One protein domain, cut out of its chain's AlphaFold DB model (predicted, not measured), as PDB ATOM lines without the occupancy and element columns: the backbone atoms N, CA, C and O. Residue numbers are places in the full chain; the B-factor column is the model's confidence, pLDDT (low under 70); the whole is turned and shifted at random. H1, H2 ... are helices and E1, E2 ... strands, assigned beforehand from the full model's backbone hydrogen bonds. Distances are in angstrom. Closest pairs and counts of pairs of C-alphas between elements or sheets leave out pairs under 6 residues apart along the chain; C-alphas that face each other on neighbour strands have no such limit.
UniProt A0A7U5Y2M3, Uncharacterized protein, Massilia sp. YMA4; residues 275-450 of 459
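This is residues 275 to 450 of the 459 residues of an uncharacterized protein of Massilia sp. YMA4 (UniProt A0A7U5Y2M3). A twisted sheet of six strands forms the core, with H1 and H3 over one face and H5 over the other, making three layers. Beyond its edges lie long unnamed stretches: residues 286 to 321 past E1, with residues 302 to 303 paired to it, and residues 373 to 393 past E4, with residues 378 to 379 paired to it and H4 following. The printed part has 176 residues, with five named helices and six named strands in the order H1 H2 E1 E2 E3 H3 H4 H5 E4 E5 E6; the class is mixed, with under half of the residues in named elements. The sheet's order is E1 E2 E3 E6 E5 E4, antiparallel. The whole is compact, with a radius of gyration of the C-alphas of 16.2 A, and spans 46 by 33 by 30 A.

H1, residues 275 to 280, touches H2, residues 282 to 285, only at the corner by their link, with the closest C-alphas, of Val 278 and Gly 285, 3.9 A apart. E1, residues 322 to 324, E2, residues 334 to 343, and E3, residues 349 to 355, form a meander, each strand the antiparallel neighbour of the one before; N 323 and O 339, 2.7 A, and N 340 and O 352, 2.8 A, are within hydrogen-bond range. E2 bends by 63 degrees at residue 337. H3, residues 359 to 372, is close to H1 but not clearly touching, with the closest C-alphas, of Leu 280 and Leu 370, 7.1 A apart. H4, residues 394 to 401, is not on the sheet and touches no helix. E4, residues 423 to 426, E5, residues 430 to 436, and E6, residues 442 to 449, form a second meander, with N 425 and O 432, 2.8 A, and N 445 and O 433, 2.8 A, within range. E6 is also the antiparallel neighbour of E3, with N 353 and O 444 at 2.8 A. H3 is on the sheet; its closest C-alphas to E5 are those of Ala 359 and Ala 436, 5.3 A. H5, residues 409 to 416, is over E6 and E5 at a height of 8.9 A over the sheet, on the opposite face to H1, whose height is 8.0 A. In H3, H4 and H5 every O i to N i+4 pair is within hydrogen-bond range, in H1 1 of 2, and H2 is too short for such a pair.

H1 begins at C-alpha 275, (39.596, -12.128, -37.647). E2 is 24.5 A long, E3 20.2 A, H3 19.7 A, E5 19.9 A and E6 20.7 A. E6 ends at C-alpha 449, (52.361, -2.515, -39.764).

The two C-alphas farthest apart, of Ala 295 and Asp 387, are 52.0 A apart. The printed part has no cut; the links H2 to E1 and H3 to H4 are long. The mean pLDDT of the printed part is 86.2, and residues 345 to 347, 404 to 407 and 439 to 440 are under 70.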
ATOM      1  N   ALA A 275      38.511 -11.889 -38.600       91.25
ATOM      2  CA  ALA A 275      39.596 -12.128 -37.647       91.25
ATOM      3  C   ALA A 275      40.863 -12.745 -38.272       91.25
ATOM      4  O   ALA A 275      41.935 -12.624 -37.690       91.25
ATOM      5  N   GLU A 276      40.779 -13.396 -39.438       94.00
ATOM      6  CA  GLU A 276      41.969 -13.817 -40.192       94.00
ATOM      7  C   GLU A 276      42.528 -12.653 -41.018       94.00
ATOM      8  O   GLU A 276      43.741 -12.468 -41.102       94.00
ATOM      9  N   ASP A 277      41.642 -11.869 -41.637       91.06
ATOM     10  CA  ASP A 277      42.017 -10.848 -42.613       91.06
ATOM     11  C   ASP A 277      42.898  -9.753 -42.002       91.06
ATOM     12  O   ASP A 277      43.811  -9.288 -42.676       91.06
ATOM     13  N   VAL A 278      42.727  -9.406 -40.717       90.69
ATOM     14  CA  VAL A 278      43.636  -8.464 -40.029       90.69
ATOM     15  C   VAL A 278      45.096  -8.935 -40.004       90.69
ATOM     16  O   VAL A 278      45.994  -8.108 -39.891       90.69
ATOM     17  N   PHE A 279      45.369 -10.234 -40.148       93.25
ATOM     18  CA  PHE A 279      46.731 -10.781 -40.176       93.25
ATOM     19  C   PHE A 279      47.218 -11.139 -41.585       93.25
ATOM     20  O   PHE A 279      48.418 -11.304 -41.792       93.25
ATOM     21  N   LEU A 280      46.304 -11.279 -42.548       91.44
ATOM     22  CA  LEU A 280      46.616 -11.697 -43.917       91.44
ATOM     23  C   LEU A 280      46.678 -10.521 -44.904       91.44
ATOM     24  O   LEU A 280      47.432 -10.583 -45.869       91.44
ATOM     25  N   ASP A 281      45.885  -9.469 -44.690       84.44
ATOM     26  CA  ASP A 281      45.733  -8.335 -45.610       84.44
ATOM     27  C   ASP A 281      45.358  -7.076 -44.815       84.44
ATOM     28  O   ASP A 281      44.198  -6.879 -44.461       84.44
ATOM     29  N   VAL A 282      46.331  -6.207 -44.509       81.31
ATOM     30  CA  VAL A 282      46.069  -5.009 -43.688       81.31
ATOM     31  C   VAL A 282      45.050  -4.062 -44.327       81.31
ATOM     32  O   VAL A 282      44.113  -3.679 -43.622       81.31
ATOM     33  N   PRO A 283      45.172  -3.678 -45.616       80.81
ATOM     34  CA  PRO A 283      44.186  -2.826 -46.277       80.81
ATOM     35  C   PRO A 283      42.734  -3.295 -46.144       80.81
ATOM     36  O   PRO A 283      41.856  -2.455 -45.937       80.81
ATOM     37  N   ALA A 284      42.472  -4.600 -46.263       80.81
ATOM     38  CA  ALA A 284      41.121  -5.146 -46.129       80.81
ATOM     39  C   ALA A 284      40.746  -5.425 -44.667       80.81
ATOM     40  O   ALA A 284      39.697  -4.985 -44.196       80.81
ATOM     41  N   GLY A 285      41.614  -6.126 -43.941       85.81
ATOM     42  CA  GLY A 285      41.388  -6.588 -42.579       85.81
ATOM     43  C   GLY A 285      41.217  -5.452 -41.585       85.81
ATOM     44  O   GLY A 285      40.230  -5.430 -40.867       85.81
ATOM     45  N   TYR A 286      42.102  -4.453 -41.580       85.94
ATOM     46  CA  TYR A 286      42.010  -3.337 -40.625       85.94
ATOM     47  C   TYR A 286      40.892  -2.334 -40.945       85.94
ATOM     48  O   TYR A 286      40.667  -1.402 -40.183       85.94
ATOM     49  N   ARG A 287      40.172  -2.499 -42.061       82.62
ATOM     50  CA  ARG A 287      38.897  -1.791 -42.269       82.62
ATOM     51  C   ARG A 287      37.726  -2.497 -41.585       82.62
ATOM     52  O   ARG A 287      36.680  -1.879 -41.419       82.62
ATOM     53  N   ARG A 288      37.896  -3.761 -41.185       82.38
ATOM     54  CA  ARG A 288      36.952  -4.525 -40.365       82.38
ATOM     55  C   ARG A 288      37.332  -4.314 -38.901       82.38
ATOM     56  O   ARG A 288      38.294  -4.892 -38.407       82.38
ATOM     57  N   CYS A 289      36.627  -3.407 -38.233       84.38
ATOM     58  CA  CYS A 289      36.844  -3.119 -36.819       84.38
ATOM     59  C   CYS A 289      35.992  -4.028 -35.924       84.38
ATOM     60  O   CYS A 289      35.044  -4.646 -36.397       84.38
ATOM     61  N   PHE A 290      36.321  -4.094 -34.632       89.69
ATOM     62  CA  PHE A 290      35.663  -4.979 -33.653       89.69
ATOM     63  C   PHE A 290      35.079  -4.226 -32.448       89.69
ATOM     64  O   PHE A 290      34.593  -4.853 -31.511       89.69
ATOM     65  N   ALA A 291      35.130  -2.889 -32.468       87.88
ATOM     66  CA  ALA A 291      34.579  -2.049 -31.409       87.88
ATOM     67  C   ALA A 291      33.066  -2.269 -31.276       87.88
ATOM     68  O   ALA A 291      32.334  -2.239 -32.265       87.88
ATOM     69  N   THR A 292      32.599  -2.468 -30.048       88.19
ATOM     70  CA  THR A 292      31.214  -2.866 -29.757       88.19
ATOM     71  C   THR A 292      30.228  -1.702 -29.837       88.19
ATOM     72  O   THR A 292      29.037  -1.901 -30.072       88.19
ATOM     73  N   ASP A 293      30.723  -0.474 -29.679       82.06
ATOM     74  CA  ASP A 293      29.941   0.763 -29.691       82.06
ATOM     75  C   ASP A 293      29.967   1.509 -31.041       82.06
ATOM     76  O   ASP A 293      29.511   2.658 -31.141       82.06
ATOM     77  N   ASN A 294      30.473   0.863 -32.098       83.19
ATOM     78  CA  ASN A 294      30.555   1.418 -33.444       83.19
ATOM     79  C   ASN A 294      29.786   0.545 -34.444       83.19
ATOM     80  O   ASN A 294      30.185  -0.568 -34.769       83.19
ATOM     81  N   ALA A 295      28.699   1.092 -34.994       79.38
ATOM     82  CA  ALA A 295      27.827   0.390 -35.939       79.38
ATOM     83  C   ALA A 295      28.507   0.003 -37.268       79.38
ATOM     84  O   ALA A 295      27.942  -0.771 -38.033       79.38
ATOM     85  N   SER A 296      29.696   0.544 -37.554       79.88
ATOM     86  CA  SER A 296      30.491   0.172 -38.733       79.88
ATOM     87  C   SER A 296      31.382  -1.055 -38.494       79.88
ATOM     88  O   SER A 296      32.043  -1.505 -39.428       79.88
ATOM     89  N   CYS A 297      31.442  -1.569 -37.261       85.81
ATOM     90  CA  CYS A 297      32.273  -2.709 -36.883       85.81
ATOM     91  C   CYS A 297      31.552  -4.052 -37.027       85.81
ATOM     92  O   CYS A 297      30.328  -4.126 -37.123       85.81
ATOM     93  N   GLU A 298      32.346  -5.123 -37.046       88.06
ATOM     94  CA  GLU A 298      31.877  -6.501 -37.139       88.06
ATOM     95  C   GLU A 298      30.914  -6.824 -35.981       88.06
ATOM     96  O   GLU A 298      31.277  -6.671 -34.809       88.06
ATOM     97  N   PRO A 299      29.684  -7.282 -36.274       88.06
ATOM     98  CA  PRO A 299      28.683  -7.526 -35.248       88.06
ATOM     99  C   PRO A 299      28.984  -8.792 -34.431       88.06
ATOM    100  O   PRO A 299      29.689  -9.702 -34.866       88.06
ATOM    101  N   GLY A 300      28.384  -8.879 -33.242       90.25
ATOM    102  CA  GLY A 300      28.422 -10.072 -32.385       90.25
ATOM    103  C   GLY A 300      29.670 -10.206 -31.508       90.25
ATOM    104  O   GLY A 300      29.702 -11.079 -30.642       90.25
ATOM    105  N   TRP A 301      30.668  -9.342 -31.693       93.38
ATOM    106  CA  TRP A 301      31.768  -9.185 -30.746       93.38
ATOM    107  C   TRP A 301      31.294  -8.424 -29.511       93.38
ATOM    108  O   TRP A 301      30.441  -7.538 -29.592       93.38
ATOM    109  N   ARG A 302      31.857  -8.766 -28.354       93.56
ATOM    110  CA  ARG A 302      31.590  -8.080 -27.083       93.56
ATOM    111  C   ARG A 302      32.880  -7.897 -26.304       93.56
ATOM    112  O   ARG A 302      33.807  -8.683 -26.474       93.56
ATOM    113  N   LEU A 303      32.922  -6.925 -25.401       92.38
ATOM    114  CA  LEU A 303      34.039  -6.806 -24.471       92.38
ATOM    115  C   LEU A 303      34.089  -8.021 -23.534       92.38
ATOM    116  O   LEU A 303      33.055  -8.507 -23.062       92.38
ATOM    117  N   LEU A 304      35.305  -8.504 -23.293       91.00
ATOM    118  CA  LEU A 304      35.595  -9.493 -22.263       91.00
ATOM    119  C   LEU A 304      35.470  -8.854 -20.881       91.00
ATOM    120  O   LEU A 304      35.901  -7.723 -20.651       91.00
ATOM    121  N   GLN A 305      34.890  -9.607 -19.959       88.44
ATOM    122  CA  GLN A 305      34.734  -9.255 -18.559       88.44
ATOM    123  C   GLN A 305      35.786  -9.970 -17.711       88.44
ATOM    124  O   GLN A 305      36.292 -11.040 -18.066       88.44
ATOM    125  N   ALA A 306      36.110  -9.369 -16.565       83.94
ATOM    126  CA  ALA A 306      37.027  -9.961 -15.601       83.94
ATOM    127  C   ALA A 306      36.570 -11.381 -15.219       83.94
ATOM    128  O   ALA A 306      35.406 -11.599 -14.887       83.94
ATOM    129  N   GLY A 307      37.494 -12.342 -15.276       80.50
ATOM    130  CA  GLY A 307      37.237 -13.742 -14.928       80.50
ATOM    131  C   GLY A 307      36.698 -14.639 -16.051       80.50
ATOM    132  O   GLY A 307      36.582 -15.839 -15.825       80.50
ATOM    133  N   GLU A 308      36.415 -14.128 -17.256       82.50
ATOM    134  CA  GLU A 308      35.905 -14.976 -18.351       82.50
ATOM    135  C   GLU A 308      36.971 -15.880 -18.993       82.50
ATOM    136  O   GLU A 308      36.639 -16.952 -19.491       82.50
ATOM    137  N   LEU A 309      38.248 -15.477 -18.983       79.81
ATOM    138  CA  LEU A 309      39.359 -16.229 -19.592       79.81
ATOM    139  C   LEU A 309      40.606 -16.246 -18.683       79.81
ATOM    140  O   LEU A 309      41.664 -15.749 -19.074       79.81
ATOM    141  N   PRO A 310      40.516 -16.809 -17.461       71.06
ATOM    142  CA  PRO A 310      41.602 -16.765 -16.476       71.06
ATOM    143  C   PRO A 310      42.842 -17.562 -16.905       71.06
ATOM    144  O   PRO A 310      43.935 -17.322 -16.406       71.06
ATOM    145  N   THR A 311      42.694 -18.504 -17.838       75.75
ATOM    146  CA  THR A 311      43.818 -19.252 -18.417       75.75
ATOM    147  C   THR A 311      44.645 -18.411 -19.384       75.75
ATOM    148  O   THR A 311      45.841 -18.646 -19.510       75.75
ATOM    149  N   LEU A 312      44.031 -17.427 -20.051       77.00
ATOM    150  CA  LEU A 312      44.735 -16.505 -20.947       77.00
ATOM    151  C   LEU A 312      45.293 -15.299 -20.199       77.00
ATOM    152  O   LEU A 312      46.315 -14.744 -20.600       77.00
ATOM    153  N   PHE A 313      44.624 -14.887 -19.122       77.88
ATOM    154  CA  PHE A 313      45.009 -13.706 -18.374       77.88
ATOM    155  C   PHE A 313      45.280 -14.000 -16.904       77.88
ATOM    156  O   PHE A 313      44.380 -14.358 -16.140       77.88
ATOM    157  N   LYS A 314      46.540 -13.789 -16.505       70.38
ATOM    158  CA  LYS A 314      47.002 -13.970 -15.126       70.38
ATOM    159  C   LYS A 314      46.206 -13.073 -14.170       70.38
ATOM    160  O   LYS A 314      45.864 -11.937 -14.498       70.38
ATOM    161  N   ASP A 315      45.886 -13.622 -13.000       73.81
ATOM    162  CA  ASP A 315      45.210 -12.940 -11.886       73.81
ATOM    163  C   ASP A 315      43.827 -12.342 -12.215       73.81
ATOM    164  O   ASP A 315      43.338 -11.448 -11.525       73.81
ATOM    165  N   GLY A 316      43.170 -12.829 -13.276       70.56
ATOM    166  CA  GLY A 316      41.844 -12.359 -13.688       70.56
ATOM    167  C   GLY A 316      41.830 -10.960 -14.320       70.56
ATOM    168  O   GLY A 316      40.750 -10.437 -14.606       70.56
ATOM    169  N   TYR A 317      43.001 -10.360 -14.563       79.62
ATOM    170  CA  TYR A 317      43.132  -9.074 -15.241       79.62
ATOM    171  C   TYR A 317      42.776  -9.203 -16.720       79.62
ATOM    172  O   TYR A 317      43.450  -9.910 -17.448       79.62
ATOM    173  N   VAL A 318      41.782  -8.472 -17.214       82.38
ATOM    174  CA  VAL A 318      41.503  -8.417 -18.656       82.38
ATOM    175  C   VAL A 318      42.042  -7.099 -19.207       82.38
ATOM    176  O   VAL A 318      41.593  -6.039 -18.755       82.38
ATOM    177  N   PRO A 319      42.986  -7.121 -20.170       82.69
ATOM    178  CA  PRO A 319      43.445  -5.905 -20.822       82.69
ATOM    179  C   PRO A 319      42.256  -5.121 -21.396       82.69
ATOM    180  O   PRO A 319      41.352  -5.737 -21.974       82.69
ATOM    181  N   PRO A 320      42.231  -3.781 -21.287       84.31
ATOM    182  CA  PRO A 320      41.202  -2.986 -21.943       84.31
ATOM    183  C   PRO A 320      41.144  -3.303 -23.442       84.31
ATOM    184  O   PRO A 320      42.176  -3.576 -24.055       84.31
ATOM    185  N   TYR A 321      39.944  -3.239 -24.025       88.31
ATOM    186  CA  TYR A 321      39.719  -3.516 -25.454       88.31
ATOM    187  C   TYR A 321      40.081  -4.957 -25.861       88.31
ATOM    188  O   TYR A 321      40.616  -5.218 -26.942       88.31
ATOM    189  N   SER A 322      39.785  -5.900 -24.961       91.19
ATOM    190  CA  SER A 322      39.777  -7.335 -25.238       91.19
ATOM    191  C   SER A 322      38.357  -7.785 -25.572       91.19
ATOM    192  O   SER A 322      37.411  -7.448 -24.863       91.19
ATOM    193  N   TYR A 323      38.219  -8.566 -26.633       93.56
ATOM    194  CA  TYR A 323      36.956  -8.940 -27.246       93.56
ATOM    195  C   TYR A 323      36.733 -10.446 -27.203       93.56
ATOM    196  O   TYR A 323      37.601 -11.221 -27.612       93.56
ATOM    197  N   ALA A 324      35.540 -10.848 -26.775       93.88
ATOM    198  CA  ALA A 324      35.048 -12.204 -26.932       93.88
ATOM    199  C   ALA A 324      34.405 -12.335 -28.321       93.88
ATOM    200  O   ALA A 324      33.664 -11.434 -28.739       93.88
ATOM    201  N   PRO A 325      34.666 -13.437 -29.037       94.62
ATOM    202  CA  PRO A 325      34.106 -13.635 -30.358       94.62
ATOM    203  C   PRO A 325      32.621 -14.035 -30.305       94.62
ATOM    204  O   PRO A 325      32.145 -14.543 -29.283       94.62
ATOM    205  N   PRO A 326      31.897 -13.895 -31.429       93.88
ATOM    206  CA  PRO A 326      30.605 -14.545 -31.616       93.88
ATOM    207  C   PRO A 326      30.685 -16.064 -31.384       93.88
ATOM    208  O   PRO A 326      31.720 -16.698 -31.615       93.88
ATOM    209  N   GLN A 327      29.573 -16.677 -30.973       91.44
ATOM    210  CA  GLN A 327      29.517 -18.118 -30.718       91.44
ATOM    211  C   GLN A 327      29.937 -18.930 -31.956       91.44
ATOM    212  O   GLN A 327      29.439 -18.713 -33.058       91.44
ATOM    213  N   GLY A 328      30.843 -19.894 -31.764       91.81
ATOM    214  CA  GLY A 328      31.303 -20.790 -32.832       91.81
ATOM    215  C   GLY A 328      32.285 -20.163 -33.829       91.81
ATOM    216  O   GLY A 328      32.641 -20.819 -34.809       91.81
ATOM    217  N   MET A 329      32.749 -18.931 -33.590       95.12
ATOM    218  CA  MET A 329      33.767 -18.274 -34.412       95.12
ATOM    219  C   MET A 329      35.042 -19.123 -34.501       95.12
ATOM    220  O   MET A 329      35.591 -19.573 -33.491       95.12
ATOM    221  N   ARG A 330      35.555 -19.292 -35.722       95.75
ATOM    222  CA  ARG A 330      36.840 -19.949 -35.983       95.75
ATOM    223  C   ARG A 330      37.725 -19.072 -36.852       95.75
ATOM    224  O   ARG A 330      37.236 -18.431 -37.777       95.75
ATOM    225  N   ALA A 331      39.024 -19.107 -36.594       95.50
ATOM    226  CA  ALA A 331      40.052 -18.483 -37.415       95.50
ATOM    227  C   ALA A 331      41.229 -19.449 -37.546       95.50
ATOM    228  O   ALA A 331      41.566 -20.168 -36.606       95.50
ATOM    229  N   PHE A 332      41.811 -19.528 -38.739       95.94
ATOM    230  CA  PHE A 332      42.887 -20.462 -39.073       95.94
ATOM    231  C   PHE A 332      42.537 -21.918 -38.729       95.94
ATOM    232  O   PHE A 332      43.389 -22.726 -38.377       95.94
ATOM    233  N   GLY A 333      41.252 -22.265 -38.860       92.75
ATOM    234  CA  GLY A 333      40.738 -23.603 -38.579       92.75
ATOM    235  C   GLY A 333      40.549 -23.934 -37.097       92.75
ATOM    236  O   GLY A 333      40.081 -25.036 -36.822       92.75
ATOM    237  N   ALA A 334      40.817 -23.019 -36.164       95.31
ATOM    238  CA  ALA A 334      40.703 -23.224 -34.718       95.31
ATOM    239  C   ALA A 334      39.616 -22.324 -34.091       95.31
ATOM    240  O   ALA A 334      39.330 -21.263 -34.653       95.31
ATOM    241  N   PRO A 335      38.983 -22.720 -32.969       95.56
ATOM    242  CA  PRO A 335      38.091 -21.840 -32.214       95.56
ATOM    243  C   PRO A 335      38.823 -20.574 -31.759       95.56
ATOM    244  O   PRO A 335      39.934 -20.657 -31.237       95.56
ATOM    245  N   VAL A 336      38.203 -19.410 -31.953       95.62
ATOM    246  CA  VAL A 336      38.711 -18.145 -31.401       95.62
ATOM    247  C   VAL A 336      38.294 -18.052 -29.939       95.62
ATOM    248  O   VAL A 336      37.145 -18.342 -29.611       95.62
ATOM    249  N   THR A 337      39.208 -17.631 -29.069       93.00
ATOM    250  CA  THR A 337      38.927 -17.414 -27.641       93.00
ATOM    251  C   THR A 337      38.923 -15.932 -27.285       93.00
ATOM    252  O   THR A 337      38.050 -15.491 -26.543       93.00
ATOM    253  N   ALA A 338      39.835 -15.146 -27.858       93.75
ATOM    254  CA  ALA A 338      39.888 -13.703 -27.654       93.75
ATOM    255  C   ALA A 338      40.544 -12.974 -28.832       93.75
ATOM    256  O   ALA A 338      41.426 -13.511 -29.503       93.75
ATOM    257  N   LEU A 339      40.162 -11.716 -29.032       93.88
ATOM    258  CA  LEU A 339      40.884 -10.748 -29.856       93.88
ATOM    259  C   LEU A 339      41.211  -9.531 -28.987       93.88
ATOM    260  O   LEU A 339      40.347  -9.061 -28.265       93.88
ATOM    261  N   ILE A 340      42.428  -9.004 -29.039       90.62
ATOM    262  CA  ILE A 340      42.852  -7.872 -28.207       90.62
ATOM    263  C   ILE A 340      43.401  -6.774 -29.102       90.62
ATOM    264  O   ILE A 340      44.352  -7.015 -29.848       90.62
ATOM    265  N   ALA A 341      42.830  -5.572 -29.010       88.94
ATOM    266  CA  ALA A 341      43.436  -4.376 -29.586       88.94
ATOM    267  C   ALA A 341      44.547  -3.883 -28.649       88.94
ATOM    268  O   ALA A 341      44.302  -3.587 -27.480       88.94
ATOM    269  N   SER A 342      45.783  -3.820 -29.139       83.31
ATOM    270  CA  SER A 342      46.938  -3.495 -28.297       83.31
ATOM    271  C   SER A 342      47.975  -2.653 -29.026       83.31
ATOM    272  O   SER A 342      48.008  -2.584 -30.256       83.31
ATOM    273  N   ARG A 343      48.861  -2.029 -28.248       78.56
ATOM    274  CA  ARG A 343      50.054  -1.368 -28.769       78.56
ATOM    275  C   ARG A 343      51.030  -2.421 -29.291       78.56
ATOM    276  O   ARG A 343      51.308  -3.400 -28.603       78.56
ATOM    277  N   ILE A 344      51.625  -2.161 -30.451       79.19
ATOM    278  CA  ILE A 344      52.747  -2.959 -30.963       79.19
ATOM    279  C   ILE A 344      54.076  -2.289 -30.580       79.19
ATOM    280  O   ILE A 344      54.175  -1.060 -30.534       79.19
ATOM    281  N   GLY A 345      55.089  -3.092 -30.241       64.81
ATOM    282  CA  GLY A 345      56.277  -2.647 -29.494       64.81
ATOM    283  C   GLY A 345      56.956  -1.383 -30.035       64.81
ATOM    284  O   GLY A 345      57.185  -0.437 -29.282       64.81
ATOM    285  N   TYR A 346      57.214  -1.326 -31.345       61.72
ATOM    286  CA  TYR A 346      57.953  -0.228 -31.986       61.72
ATOM    287  C   TYR A 346      57.105   0.963 -32.459       61.72
ATOM    288  O   TYR A 346      57.613   1.838 -33.156       61.72
ATOM    289  N   GLY A 347      55.843   1.040 -32.034       60.50
ATOM    290  CA  GLY A 347      54.941   2.147 -32.350       60.50
ATOM    291  C   GLY A 347      53.733   1.699 -33.166       60.50
ATOM    292  O   GLY A 347      53.824   0.791 -33.988       60.50
ATOM    293  N   GLY A 348      52.594   2.343 -32.907       73.88
ATOM    294  CA  GLY A 348      51.301   2.027 -33.510       73.88
ATOM    295  C   GLY A 348      50.454   1.040 -32.701       73.88
ATOM    296  O   GLY A 348      50.840   0.546 -31.637       73.88
ATOM    297  N   THR A 349      49.268   0.767 -33.229       81.44
ATOM    298  CA  THR A 349      48.296  -0.191 -32.669       81.44
ATOM    299  C   THR A 349      48.236  -1.456 -33.533       81.44
ATOM    300  O   THR A 349      48.685  -1.442 -34.672       81.44
ATOM    301  N   GLY A 350      47.712  -2.566 -33.033       88.69
ATOM    302  CA  GLY A 350      47.510  -3.803 -33.784       88.69
ATOM    303  C   GLY A 350      46.597  -4.763 -33.030       88.69
ATOM    304  O   GLY A 350      45.972  -4.379 -32.041       88.69
ATOM    305  N   TYR A 351      46.542  -6.011 -33.493       91.25
ATOM    306  CA  TYR A 351      45.749  -7.059 -32.853       91.25
ATOM    307  C   TYR A 351      46.590  -8.238 -32.366       91.25
ATOM    308  O   TYR A 351      47.555  -8.645 -33.026       91.25
ATOM    309  N   TYR A 352      46.153  -8.819 -31.249       92.50
ATOM    310  CA  TYR A 352      46.489 -10.173 -30.813       92.50
ATOM    311  C   TYR A 352      45.243 -11.048 -30.899       92.50
ATOM    312  O   TYR A 352      44.205 -10.691 -30.352       92.50
ATOM    313  N   LEU A 353      45.337 -12.185 -31.578       95.19
ATOM    314  CA  LEU A 353      44.265 -13.167 -31.683       95.19
ATOM    315  C   LEU A 353      44.680 -14.436 -30.950       95.19
ATOM    316  O   LEU A 353      45.734 -14.998 -31.237       95.19
ATOM    317  N   TYR A 354      43.836 -14.888 -30.036       94.81
ATOM    318  CA  TYR A 354      44.011 -16.127 -29.297       94.81
ATOM    319  C   TYR A 354      43.077 -17.190 -29.862       94.81
ATOM    320  O   TYR A 354      41.880 -16.948 -30.065       94.81
ATOM    321  N   VAL A 355      43.638 -18.364 -30.132       95.56
ATOM    322  CA  VAL A 355      42.912 -19.517 -30.663       95.56
ATOM    323  C   VAL A 355      43.241 -20.781 -29.878       95.56
ATOM    324  O   VAL A 355      44.356 -20.953 -29.383       95.56
ATOM    325  N   ASP A 356      42.263 -21.675 -29.794       93.56
ATOM    326  CA  ASP A 356      42.386 -22.969 -29.124       93.56
ATOM    327  C   ASP A 356      42.896 -24.043 -30.100       93.56
ATOM    328  O   ASP A 356      42.131 -24.790 -30.716       93.56
ATOM    329  N   ALA A 357      44.208 -24.024 -30.339       93.62
ATOM    330  CA  ALA A 357      44.943 -25.010 -31.127       93.62
ATOM    331  C   ALA A 357      46.446 -24.896 -30.853       93.62
ATOM    332  O   ALA A 357      46.926 -23.861 -30.386       93.62
ATOM    333  N   SER A 358      47.203 -25.932 -31.224       93.62
ATOM    334  CA  SER A 358      48.670 -25.895 -31.169       93.62
ATOM    335  C   SER A 358      49.263 -24.922 -32.197       93.62
ATOM    336  O   SER A 358      48.728 -24.756 -33.299       93.62
ATOM    337  N   ALA A 359      50.419 -24.332 -31.875       94.00
ATOM    338  CA  ALA A 359      51.071 -23.361 -32.756       94.00
ATOM    339  C   ALA A 359      51.411 -23.962 -34.130       94.00
ATOM    340  O   ALA A 359      51.247 -23.293 -35.146       94.00
ATOM    341  N   GLU A 360      51.798 -25.240 -34.186       93.44
ATOM    342  CA  GLU A 360      52.088 -25.948 -35.438       93.44
ATOM    343  C   GLU A 360      50.866 -26.009 -36.368       93.44
ATOM    344  O   GLU A 360      50.959 -25.669 -37.551       93.44
ATOM    345  N   GLN A 361      49.694 -26.367 -35.830       95.00
ATOM    346  CA  GLN A 361      48.447 -26.411 -36.597       95.00
ATOM    347  C   GLN A 361      48.070 -25.028 -37.138       95.00
ATOM    348  O   GLN A 361      47.678 -24.900 -38.302       95.00
ATOM    349  N   VAL A 362      48.223 -23.986 -36.317       96.75
ATOM    350  CA  VAL A 362      47.916 -22.603 -36.704       96.75
ATOM    351  C   VAL A 362      48.898 -22.101 -37.765       96.75
ATOM    352  O   VAL A 362      48.465 -21.523 -38.758       96.75
ATOM    353  N   VAL A 363      50.198 -22.379 -37.630       96.44
ATOM    354  CA  VAL A 363      51.237 -22.045 -38.625       96.44
ATOM    355  C   VAL A 363      50.961 -22.722 -39.968       96.44
ATOM    356  O   VAL A 363      51.042 -22.075 -41.020       96.44
ATOM    357  N   ALA A 364      50.589 -24.005 -39.956       96.75
ATOM    358  CA  ALA A 364      50.229 -24.740 -41.165       96.75
ATOM    359  C   ALA A 364      48.982 -24.142 -41.837       96.75
ATOM    360  O   ALA A 364      48.973 -23.923 -43.053       96.75
ATOM    361  N   ALA A 365      47.946 -23.818 -41.057       97.06
ATOM    362  CA  ALA A 365      46.736 -23.181 -41.564       97.06
ATOM    363  C   ALA A 365      47.008 -21.773 -42.119       97.06
ATOM    364  O   ALA A 365      46.551 -21.465 -43.218       97.06
ATOM    365  N   PHE A 366      47.787 -20.950 -41.415       96.94
ATOM    366  CA  PHE A 366      48.187 -19.608 -41.845       96.94
ATOM    367  C   PHE A 366      48.945 -19.659 -43.176       96.94
ATOM    368  O   PHE A 366      48.560 -19.009 -44.148       96.94
ATOM    369  N   THR A 367      49.953 -20.531 -43.268       96.94
ATOM    370  CA  THR A 367      50.736 -20.746 -44.494       96.94
ATOM    371  C   THR A 367      49.858 -21.216 -45.651       96.94
ATOM    372  O   THR A 367      49.990 -20.731 -46.777       96.94
ATOM    373  N   ARG A 368      48.925 -22.141 -45.388       96.75
ATOM    374  CA  ARG A 368      47.956 -22.599 -46.389       96.75
ATOM    375  C   ARG A 368      47.093 -21.437 -46.887       96.75
ATOM    376  O   ARG A 368      46.974 -21.281 -48.097       96.75
ATOM    377  N   ARG A 369      46.567 -20.587 -45.993       95.06
ATOM    378  CA  ARG A 369      45.775 -19.402 -46.372       95.06
ATOM    379  C   ARG A 369      46.560 -18.432 -47.245       95.06
ATOM    380  O   ARG A 369      46.024 -17.973 -48.251       95.06
ATOM    381  N   LEU A 370      47.819 -18.152 -46.906       94.56
ATOM    382  CA  LEU A 370      48.680 -17.290 -47.721       94.56
ATOM    383  C   LEU A 370      48.852 -17.847 -49.139       94.56
ATOM    384  O   LEU A 370      48.674 -17.119 -50.114       94.56
ATOM    385  N   ARG A 371      49.122 -19.154 -49.263       95.19
ATOM    386  CA  ARG A 371      49.285 -19.832 -50.559       95.19
ATOM    387  C   ARG A 371      47.985 -19.874 -51.367       95.19
ATOM    388  O   ARG A 371      48.003 -19.529 -52.544       95.19
ATOM    389  N   GLU A 372      46.862 -20.234 -50.742       93.56
ATOM    390  CA  GLU A 372      45.527 -20.252 -51.367       93.56
ATOM    391  C   GLU A 372      45.149 -18.873 -51.928       93.56
ATOM    392  O   GLU A 372      44.627 -18.765 -53.038       93.56
ATOM    393  N   ARG A 373      45.453 -17.810 -51.175       90.75
ATOM    394  CA  ARG A 373      45.174 -16.420 -51.557       90.75
ATOM    395  C   ARG A 373      46.254 -15.801 -52.448       90.75
ATOM    396  O   ARG A 373      46.097 -14.655 -52.859       90.75
ATOM    397  N   LYS A 374      47.322 -16.547 -52.768       92.69
ATOM    398  CA  LYS A 374      48.483 -16.085 -53.552       92.69
ATOM    399  C   LYS A 374      49.130 -14.819 -52.975       92.69
ATOM    400  O   LYS A 374      49.587 -13.955 -53.717       92.69
ATOM    401  N   LEU A 375      49.151 -14.705 -51.649       90.50
ATOM    402  CA  LEU A 375      49.782 -13.591 -50.949       90.50
ATOM    403  C   LEU A 375      51.284 -13.873 -50.817       90.50
ATOM    404  O   LEU A 375      51.643 -14.959 -50.353       90.50
ATOM    405  N   PRO A 376      52.171 -12.948 -51.217       91.44
ATOM    406  CA  PRO A 376      53.604 -13.145 -51.067       91.44
ATOM    407  C   PRO A 376      54.008 -12.993 -49.594       91.44
ATOM    408  O   PRO A 376      53.476 -12.146 -48.875       91.44
ATOM    409  N   PHE A 377      54.941 -13.826 -49.134       93.75
ATOM    410  CA  PHE A 377      55.419 -13.802 -47.751       93.75
ATOM    411  C   PHE A 377      56.836 -14.369 -47.610       93.75
ATOM    412  O   PHE A 377      57.293 -15.189 -48.417       93.75
ATOM    413  N   VAL A 378      57.493 -13.971 -46.525       93.38
ATOM    414  CA  VAL A 378      58.754 -14.530 -46.027       93.38
ATOM    415  C   VAL A 378      58.520 -15.121 -44.638       93.38
ATOM    416  O   VAL A 378      57.895 -14.475 -43.798       93.38
ATOM    417  N   ARG A 379      59.014 -16.340 -44.397       93.81
ATOM    418  CA  ARG A 379      59.062 -16.962 -43.066       93.81
ATOM    419  C   ARG A 379      60.432 -16.724 -42.457       93.81
ATOM    420  O   ARG A 379      61.427 -17.239 -42.952       93.81
ATOM    421  N   VAL A 380      60.478 -15.928 -41.395       89.81
ATOM    422  CA  VAL A 380      61.731 -15.480 -40.767       89.81
ATOM    423  C   VAL A 380      62.480 -16.640 -40.114       89.81
ATOM    424  O   VAL A 380      63.708 -16.655 -40.087       89.81
ATOM    425  N   ASP A 381      61.747 -17.637 -39.624       86.12
ATOM    426  CA  ASP A 381      62.295 -18.872 -39.071       86.12
ATOM    427  C   ASP A 381      62.980 -19.763 -40.125       86.12
ATOM    428  O   ASP A 381      63.837 -20.566 -39.764       86.12
ATOM    429  N   GLU A 382      62.674 -19.574 -41.414       90.00
ATOM    430  CA  GLU A 382      63.284 -20.285 -42.549       90.00
ATOM    431  C   GLU A 382      64.445 -19.500 -43.199       90.00
ATOM    432  O   GLU A 382      65.053 -19.965 -44.168       90.00
ATOM    433  N   CYS A 383      64.769 -18.301 -42.700       89.19
ATOM    434  CA  CYS A 383      65.893 -17.516 -43.207       89.19
ATOM    435  C   CYS A 383      67.245 -18.104 -42.756       89.19
ATOM    436  O   CYS A 383      67.348 -18.631 -41.639       89.19
ATOM    437  N   PRO A 384      68.311 -17.948 -43.568       88.06
ATOM    438  CA  PRO A 384      69.684 -18.177 -43.125       88.06
ATOM    439  C   PRO A 384      69.991 -17.429 -41.825       88.06
ATOM    440  O   PRO A 384      69.362 -16.421 -41.511       88.06
ATOM    441  N   ARG A 385      70.972 -17.904 -41.061       85.31
ATOM    442  CA  ARG A 385      71.423 -17.240 -39.834       85.31
ATOM    443  C   ARG A 385      72.766 -16.562 -40.087       85.31
ATOM    444  O   ARG A 385      73.644 -17.148 -40.707       85.31
ATOM    445  N   THR A 386      72.904 -15.337 -39.595       82.44
ATOM    446  CA  THR A 386      74.184 -14.630 -39.459       82.44
ATOM    447  C   THR A 386      75.096 -15.348 -38.465       82.44
ATOM    448  O   THR A 386      74.622 -16.136 -37.642       82.44
ATOM    449  N   ASP A 387      76.379 -14.987 -38.455       81.62
ATOM    450  CA  ASP A 387      77.367 -15.493 -37.490       81.62
ATOM    451  C   ASP A 387      76.973 -15.229 -36.022       81.62
ATOM    452  O   ASP A 387      77.373 -15.958 -35.119       81.62
ATOM    453  N   TYR A 388      76.130 -14.220 -35.778       78.12
ATOM    454  CA  TYR A 388      75.579 -13.887 -34.460       78.12
ATOM    455  C   TYR A 388      74.256 -14.612 -34.141       78.12
ATOM    456  O   TYR A 388      73.580 -14.267 -33.175       78.12
ATOM    457  N   GLY A 389      73.827 -15.569 -34.971       76.75
ATOM    458  CA  GLY A 389      72.591 -16.338 -34.780       76.75
ATOM    459  C   GLY A 389      71.293 -15.585 -35.109       76.75
ATOM    460  O   GLY A 389      70.193 -16.121 -34.918       76.75
ATOM    461  N   ASN A 390      71.380 -14.359 -35.633       80.06
ATOM    462  CA  ASN A 390      70.220 -13.591 -36.098       80.06
ATOM    463  C   ASN A 390      69.800 -14.015 -37.512       80.06
ATOM    464  O   ASN A 390      70.682 -14.293 -38.318       80.06
ATOM    465  N   PRO A 391      68.497 -14.064 -37.837       80.19
ATOM    466  CA  PRO A 391      68.015 -14.367 -39.176       80.19
ATOM    467  C   PRO A 391      68.441 -13.278 -40.165       80.19
ATOM    468  O   PRO A 391      68.213 -12.091 -39.934       80.19
ATOM    469  N   ASP A 392      69.032 -13.703 -41.273       85.44
ATOM    470  CA  ASP A 392      69.360 -12.888 -42.435       85.44
ATOM    471  C   ASP A 392      68.311 -13.115 -43.530       85.44
ATOM    472  O   ASP A 392      68.420 -13.999 -44.380       85.44
ATOM    473  N   CYS A 393      67.241 -12.323 -43.474       85.62
ATOM    474  CA  CYS A 393      66.139 -12.409 -44.428       85.62
ATOM    475  C   CYS A 393      66.279 -11.442 -45.613       85.62
ATOM    476  O   CYS A 393      65.362 -11.365 -46.429       85.62
ATOM    477  N   ALA A 394      67.376 -10.681 -45.727       83.44
ATOM    478  CA  ALA A 394      67.462  -9.563 -46.671       83.44
ATOM    479  C   ALA A 394      67.235  -9.999 -48.130       83.44
ATOM    480  O   ALA A 394      66.452  -9.375 -48.849       83.44
ATOM    481  N   ALA A 395      67.856 -11.107 -48.546       83.81
ATOM    482  CA  ALA A 395      67.680 -11.659 -49.889       83.81
ATOM    483  C   ALA A 395      66.231 -12.108 -50.150       83.81
ATOM    484  O   ALA A 395      65.646 -11.744 -51.167       83.81
ATOM    485  N   GLN A 396      65.627 -12.840 -49.207       88.56
ATOM    486  CA  GLN A 396      64.261 -13.358 -49.349       88.56
ATOM    487  C   GLN A 396      63.212 -12.237 -49.350       88.56
ATOM    488  O   GLN A 396      62.250 -12.293 -50.116       88.56
ATOM    489  N   LEU A 397      63.403 -11.203 -48.523       87.38
ATOM    490  CA  LEU A 397      62.563 -10.002 -48.510       87.38
ATOM    491  C   LEU A 397      62.654  -9.257 -49.850       87.38
ATOM    492  O   LEU A 397      61.629  -8.835 -50.391       87.38
ATOM    493  N   GLY A 398      63.858  -9.144 -50.417       83.75
ATOM    494  CA  GLY A 398      64.065  -8.553 -51.737       83.75
ATOM    495  C   GLY A 398      63.388  -9.336 -52.859       83.75
ATOM    496  O   GLY A 398      62.660  -8.751 -53.656       83.75
ATOM    497  N   GLU A 399      63.571 -10.654 -52.894       86.00
ATOM    498  CA  GLU A 399      63.037 -11.517 -53.952       86.00
ATOM    499  C   GLU A 399      61.508 -11.638 -53.902       86.00
ATOM    500  O   GLU A 399      60.836 -11.491 -54.920       86.00
ATOM    501  N   ARG A 400      60.939 -11.905 -52.719       87.06
ATOM    502  CA  ARG A 400      59.513 -12.252 -52.595       87.06
ATOM    503  C   ARG A 400      58.600 -11.058 -52.399       87.06
ATOM    504  O   ARG A 400      57.436 -11.124 -52.787       87.06
ATOM    505  N   LEU A 401      59.096 -10.005 -51.755       85.88
ATOM    506  CA  LEU A 401      58.292  -8.832 -51.412       85.88
ATOM    507  C   LEU A 401      58.739  -7.572 -52.164       85.88
ATOM    508  O   LEU A 401      58.060  -6.552 -52.078       85.88
ATOM    509  N   GLY A 402      59.857  -7.620 -52.897       79.38
ATOM    510  CA  GLY A 402      60.408  -6.460 -53.600       79.38
ATOM    511  C   GLY A 402      61.067  -5.434 -52.675       79.38
ATOM    512  O   GLY A 402      61.197  -4.267 -53.048       79.38
ATOM    513  N   TRP A 403      61.451  -5.824 -51.456       76.00
ATOM    514  CA  TRP A 403      61.997  -4.895 -50.465       76.00
ATOM    515  C   TRP A 403      63.452  -4.530 -50.774       76.00
ATOM    516  O   TRP A 403      64.285  -5.388 -51.060       76.00
ATOM    517  N   ARG A 404      63.782  -3.237 -50.702       67.12
ATOM    518  CA  ARG A 404      65.151  -2.731 -50.901       67.12
ATOM    519  C   ARG A 404      65.908  -2.631 -49.569       67.12
ATOM    520  O   ARG A 404      65.333  -2.796 -48.500       67.12
ATOM    521  N   ARG A 405      67.217  -2.357 -49.645       55.28
ATOM    522  CA  ARG A 405      68.204  -2.501 -48.549       55.28
ATOM    523  C   ARG A 405      67.879  -1.793 -47.224       55.28
ATOM    524  O   ARG A 405      68.443  -2.193 -46.212       55.28
ATOM    525  N   LYS A 406      67.028  -0.762 -47.199       62.94
ATOM    526  CA  LYS A 406      66.648  -0.074 -45.957       62.94
ATOM    527  C   LYS A 406      65.254  -0.522 -45.537       62.94
ATOM    528  O   LYS A 406      64.276  -0.189 -46.202       62.94
ATOM    529  N   LEU A 407      65.189  -1.290 -44.452       65.69
ATOM    530  CA  LEU A 407      63.930  -1.735 -43.867       65.69
ATOM    531  C   LEU A 407      63.178  -0.544 -43.263       65.69
ATOM    532  O   LEU A 407      63.777   0.449 -42.841       65.69
ATOM    533  N   ASP A 408      61.855  -0.658 -43.226       71.75
ATOM    534  CA  ASP A 408      61.038   0.222 -42.404       71.75
ATOM    535  C   ASP A 408      61.426   0.081 -40.920       71.75
ATOM    536  O   ASP A 408      61.749  -1.019 -40.463       71.75
ATOM    537  N   TYR A 409      61.383   1.185 -40.167       73.12
ATOM    538  CA  TYR A 409      61.799   1.209 -38.760       73.12
ATOM    539  C   TYR A 409      60.971   0.242 -37.900       73.12
ATOM    540  O   TYR A 409      61.512  -0.430 -37.019       73.12
ATOM    541  N   SER A 410      59.669   0.111 -38.180       76.44
ATOM    542  CA  SER A 410      58.806  -0.823 -37.464       76.44
ATOM    543  C   SER A 410      59.138  -2.276 -37.805       76.44
ATOM    544  O   SER A 410      59.127  -3.110 -36.896       76.44
ATOM    545  N   LEU A 411      59.486  -2.609 -39.062       79.19
ATOM    546  CA  LEU A 411      59.933  -3.974 -39.378       79.19
ATOM    547  C   LEU A 411      61.303  -4.278 -38.763       79.19
ATOM    548  O   LEU A 411      61.470  -5.350 -38.183       79.19
ATOM    549  N   GLU A 412      62.274  -3.374 -38.889       77.75
ATOM    550  CA  GLU A 412      63.606  -3.551 -38.297       77.75
ATOM    551  C   GLU A 412      63.484  -3.872 -36.805       77.75
ATOM    552  O   GLU A 412      64.060  -4.840 -36.298       77.75
ATOM    553  N   GLY A 413      62.624  -3.117 -36.127       77.56
ATOM    554  CA  GLY A 413      62.266  -3.367 -34.752       77.56
ATOM    555  C   GLY A 413      61.616  -4.736 -34.504       77.56
ATOM    556  O   GLY A 413      62.027  -5.466 -33.600       77.56
ATOM    557  N   ALA A 414      60.629  -5.124 -35.314       82.56
ATOM    558  CA  ALA A 414      59.977  -6.429 -35.197       82.56
ATOM    559  C   ALA A 414      60.944  -7.609 -35.401       82.56
ATOM    560  O   ALA A 414      60.836  -8.610 -34.700       82.56
ATOM    561  N   LEU A 415      61.908  -7.499 -36.320       80.62
ATOM    562  CA  LEU A 415      62.930  -8.531 -36.540       80.62
ATOM    563  C   LEU A 415      63.911  -8.633 -35.361       80.62
ATOM    564  O   LEU A 415      64.372  -9.734 -35.027       80.62
ATOM    565  N   ARG A 416      64.208  -7.497 -34.717       78.62
ATOM    566  CA  ARG A 416      65.081  -7.421 -33.540       78.62
ATOM    567  C   ARG A 416      64.459  -8.072 -32.303       78.62
ATOM    568  O   ARG A 416      65.164  -8.810 -31.623       78.62
ATOM    569  N   TRP A 417      63.171  -7.845 -32.034       73.56
ATOM    570  CA  TRP A 417      62.437  -8.456 -30.906       73.56
ATOM    571  C   TRP A 417      61.505  -9.584 -31.334       73.56
ATOM    572  O   TRP A 417      60.441  -9.784 -30.744       73.56
ATOM    573  N   ARG A 418      61.877 -10.317 -32.384       79.94
ATOM    574  CA  ARG A 418      61.136 -11.516 -32.770       79.94
ATOM    575  C   ARG A 418      61.022 -12.460 -31.562       79.94
ATOM    576  O   ARG A 418      61.960 -12.529 -30.763       79.94
ATOM    577  N   PRO A 419      59.919 -13.208 -31.435       79.38
ATOM    578  CA  PRO A 419      59.828 -14.222 -30.398       79.38
ATOM    579  C   PRO A 419      60.920 -15.285 -30.593       79.38
ATOM    580  O   PRO A 419      61.287 -15.621 -31.722       79.38
ATOM    581  N   GLU A 420      61.452 -15.803 -29.484       74.12
ATOM    582  CA  GLU A 420      62.487 -16.848 -29.500       74.12
ATOM    583  C   GLU A 420      61.947 -18.197 -29.996       74.12
ATOM    584  O   GLU A 420      62.693 -19.000 -30.558       74.12
ATOM    585  N   SER A 421      60.644 -18.428 -29.822       80.44
ATOM    586  CA  SER A 421      59.918 -19.625 -30.239       80.44
ATOM    587  C   SER A 421      58.715 -19.273 -31.125       80.44
ATOM    588  O   SER A 421      58.233 -18.140 -31.132       80.44
ATOM    589  N   GLY A 422      58.221 -20.254 -31.886       87.38
ATOM    590  CA  GLY A 422      57.120 -20.068 -32.836       87.38
ATOM    591  C   GLY A 422      57.587 -19.688 -34.243       87.38
ATOM    592  O   GLY A 422      58.733 -19.934 -34.617       87.38
ATOM    593  N   ALA A 423      56.681 -19.118 -35.037       93.81
ATOM    594  CA  ALA A 423      56.954 -18.697 -36.410       93.81
ATOM    595  C   ALA A 423      56.674 -17.204 -36.591       93.81
ATOM    596  O   ALA A 423      55.740 -16.658 -36.000       93.81
ATOM    597  N   MET A 424      57.455 -16.547 -37.448       93.75
ATOM    598  CA  MET A 424      57.253 -15.145 -37.810       93.75
ATOM    599  C   MET A 424      57.148 -15.014 -39.328       93.75
ATOM    600  O   MET A 424      57.984 -15.516 -40.075       93.75
ATOM    601  N   PHE A 425      56.123 -14.298 -39.772       94.81
ATOM    602  CA  PHE A 425      55.804 -14.059 -41.169       94.81
ATOM    603  C   PHE A 425      55.939 -12.572 -41.478       94.81
ATOM    604  O   PHE A 425      55.420 -11.732 -40.744       94.81
ATOM    605  N   VAL A 426      56.596 -12.249 -42.589       91.94
ATOM    606  CA  VAL A 426      56.632 -10.899 -43.158       91.94
ATOM    607  C   VAL A 426      55.851 -10.909 -44.466       91.94
ATOM    608  O   VAL A 426      56.136 -11.706 -45.360       91.94
ATOM    609  N   LEU A 427      54.846 -10.043 -44.547       91.50
ATOM    610  CA  LEU A 427      53.970  -9.818 -45.696       91.50
ATOM    611  C   LEU A 427      54.206  -8.391 -46.239       91.50
ATOM    612  O   LEU A 427      54.904  -7.610 -45.603       91.50
ATOM    613  N   PRO A 428      53.611  -7.979 -47.375       86.12
ATOM    614  CA  PRO A 428      53.848  -6.647 -47.944       86.12
ATOM    615  C   PRO A 428      53.480  -5.442 -47.067       86.12
ATOM    616  O   PRO A 428      53.982  -4.356 -47.337       86.12
ATOM    617  N   THR A 429      52.619  -5.602 -46.054       85.81
ATOM    618  CA  THR A 429      52.128  -4.499 -45.190       85.81
ATOM    619  C   THR A 429      52.143  -4.811 -43.690       85.81
ATOM    620  O   THR A 429      51.685  -3.999 -42.884       85.81
ATOM    621  N   ILE A 430      52.574  -6.013 -43.295       89.50
ATOM    622  CA  ILE A 430      52.483  -6.481 -41.907       89.50
ATOM    623  C   ILE A 430      53.539  -7.532 -41.592       89.50
ATOM    624  O   ILE A 430      53.880  -8.367 -42.428       89.50
ATOM    625  N   ALA A 431      54.023  -7.517 -40.356       91.12
ATOM    626  CA  ALA A 431      54.733  -8.640 -39.763       91.12
ATOM    627  C   ALA A 431      53.876  -9.279 -38.668       91.12
ATOM    628  O   ALA A 431      53.320  -8.572 -37.823       91.12
ATOM    629  N   VAL A 432      53.783 -10.607 -38.681       94.62
ATOM    630  CA  VAL A 432      52.947 -11.399 -37.773       94.62
ATOM    631  C   VAL A 432      53.797 -12.462 -37.087       94.62
ATOM    632  O   VAL A 432      54.592 -13.128 -37.743       94.62
ATOM    633  N   ALA A 433      53.613 -12.649 -35.784       94.75
ATOM    634  CA  ALA A 433      54.147 -13.786 -35.041       94.75
ATOM    635  C   ALA A 433      53.034 -14.764 -34.671       94.75
ATOM    636  O   ALA A 433      51.920 -14.348 -34.375       94.75
ATOM    637  N   ILE A 434      53.348 -16.055 -34.650       96.31
ATOM    638  CA  ILE A 434      52.470 -17.123 -34.173       96.31
ATOM    639  C   ILE A 434      53.246 -17.896 -33.115       96.31
ATOM    640  O   ILE A 434      54.253 -18.535 -33.430       96.31
ATOM    641  N   VAL A 435      52.795 -17.808 -31.868       94.25
ATOM    642  CA  VAL A 435      53.501 -18.343 -30.698       94.25
ATOM    643  C   VAL A 435      52.564 -19.175 -29.834       94.25
ATOM    644  O   VAL A 435      51.382 -18.862 -29.704       94.25
ATOM    645  N   ALA A 436      53.098 -20.245 -29.250       92.75
ATOM    646  CA  ALA A 436      52.381 -21.010 -28.240       92.75
ATOM    647  C   ALA A 436      52.295 -20.198 -26.939       92.75
ATOM    648  O   ALA A 436      53.258 -19.529 -26.563       92.75
ATOM    649  N   GLU A 437      51.157 -20.277 -26.263       87.69
ATOM    650  CA  GLU A 437      50.925 -19.678 -24.948       87.69
ATOM    651  C   GLU A 437      50.931 -20.754 -23.851       87.69
ATOM    652  O   GLU A 437      50.765 -21.953 -24.108       87.69
ATOM    653  N   GLU A 438      51.106 -20.317 -22.602       72.69
ATOM    654  CA  GLU A 438      50.946 -21.185 -21.434       72.69
ATOM    655  C   GLU A 438      49.521 -21.784 -21.436       72.69
ATOM    656  O   GLU A 438      48.533 -21.068 -21.583       72.69
ATOM    657  N   GLY A 439      49.399 -23.114 -21.324       67.00
ATOM    658  CA  GLY A 439      48.099 -23.808 -21.333       67.00
ATOM    659  C   GLY A 439      47.635 -24.373 -22.685       67.00
ATOM    660  O   GLY A 439      46.529 -24.898 -22.756       67.00
ATOM    661  N   GLY A 440      48.461 -24.326 -23.739       68.94
ATOM    662  CA  GLY A 440      48.205 -25.029 -25.012       68.94
ATOM    663  C   GLY A 440      47.443 -24.227 -26.073       68.94
ATOM    664  O   GLY A 440      47.264 -24.717 -27.189       68.94
ATOM    665  N   ALA A 441      47.049 -22.991 -25.756       85.25
ATOM    666  CA  ALA A 441      46.512 -22.036 -26.719       85.25
ATOM    667  C   ALA A 441      47.622 -21.460 -27.620       85.25
ATOM    668  O   ALA A 441      48.814 -21.544 -27.315       85.25
ATOM    669  N   THR A 442      47.225 -20.827 -28.721       94.38
ATOM    670  CA  THR A 442      48.142 -20.117 -29.620       94.38
ATOM    671  C   THR A 442      47.738 -18.660 -29.746       94.38
ATOM    672  O   THR A 442      46.564 -18.349 -29.958       94.38
ATOM    673  N   ARG A 443      48.730 -17.770 -29.685       94.38
ATOM    674  CA  ARG A 443      48.573 -16.346 -29.967       94.38
ATOM    675  C   ARG A 443      49.156 -16.003 -31.332       94.38
ATOM    676  O   ARG A 443      50.308 -16.310 -31.630       94.38
ATOM    677  N   ILE A 444      48.364 -15.310 -32.138       96.00
ATOM    678  CA  ILE A 444      48.765 -14.690 -33.399       96.00
ATOM    679  C   ILE A 444      48.863 -13.183 -33.151       96.00
ATOM    680  O   ILE A 444      47.877 -12.550 -32.773       96.00
ATOM    681  N   SER A 445      50.043 -12.602 -33.343       93.31
ATOM    682  CA  SER A 445      50.347 -11.228 -32.956       93.31
ATOM    683  C   SER A 445      50.779 -10.365 -34.124       93.31
ATOM    684  O   SER A 445      51.692 -10.725 -34.861       93.31
ATOM    685  N   THR A 446      50.197  -9.171 -34.234       92.06
ATOM    686  CA  THR A 446      50.750  -8.106 -35.077       92.06
ATOM    687  C   THR A 446      52.044  -7.587 -34.443       92.06
ATOM    688  O   THR A 446      52.013  -7.093 -33.320       92.06
ATOM    689  N   LEU A 447      53.171  -7.682 -35.151       89.06
ATOM    690  CA  LEU A 447      54.467  -7.160 -34.693       89.06
ATOM    691  C   LEU A 447      54.784  -5.779 -35.275       89.06
ATOM    692  O   LEU A 447      55.326  -4.922 -34.581       89.06
ATOM    693  N   ALA A 448      54.451  -5.569 -36.548       87.75
ATOM    694  CA  ALA A 448      54.654  -4.312 -37.262       87.75
ATOM    695  C   ALA A 448      53.585  -4.144 -38.340       87.75
ATOM    696  O   ALA A 448      53.155  -5.132 -38.932       87.75
ATOM    697  N   ARG A 449      53.202  -2.897 -38.624       86.75
ATOM    698  CA  ARG A 449      52.361  -2.515 -39.764       86.75
ATOM    699  C   ARG A 449      53.020  -1.357 -40.488       86.75
ATOM    700  O   ARG A 449      53.589  -0.491 -39.836       86.75
ATOM    701  N   TYR A 450      52.920  -1.345 -41.807       80.44
ATOM    702  CA  TYR A 450      53.544  -0.328 -42.652       80.44
ATOM    703  C   TYR A 450      52.749  -0.173 -43.958       80.44
ATOM    704  O   TYR A 450      52.016  -1.092 -44.347       80.44
TER     705      TYR A 450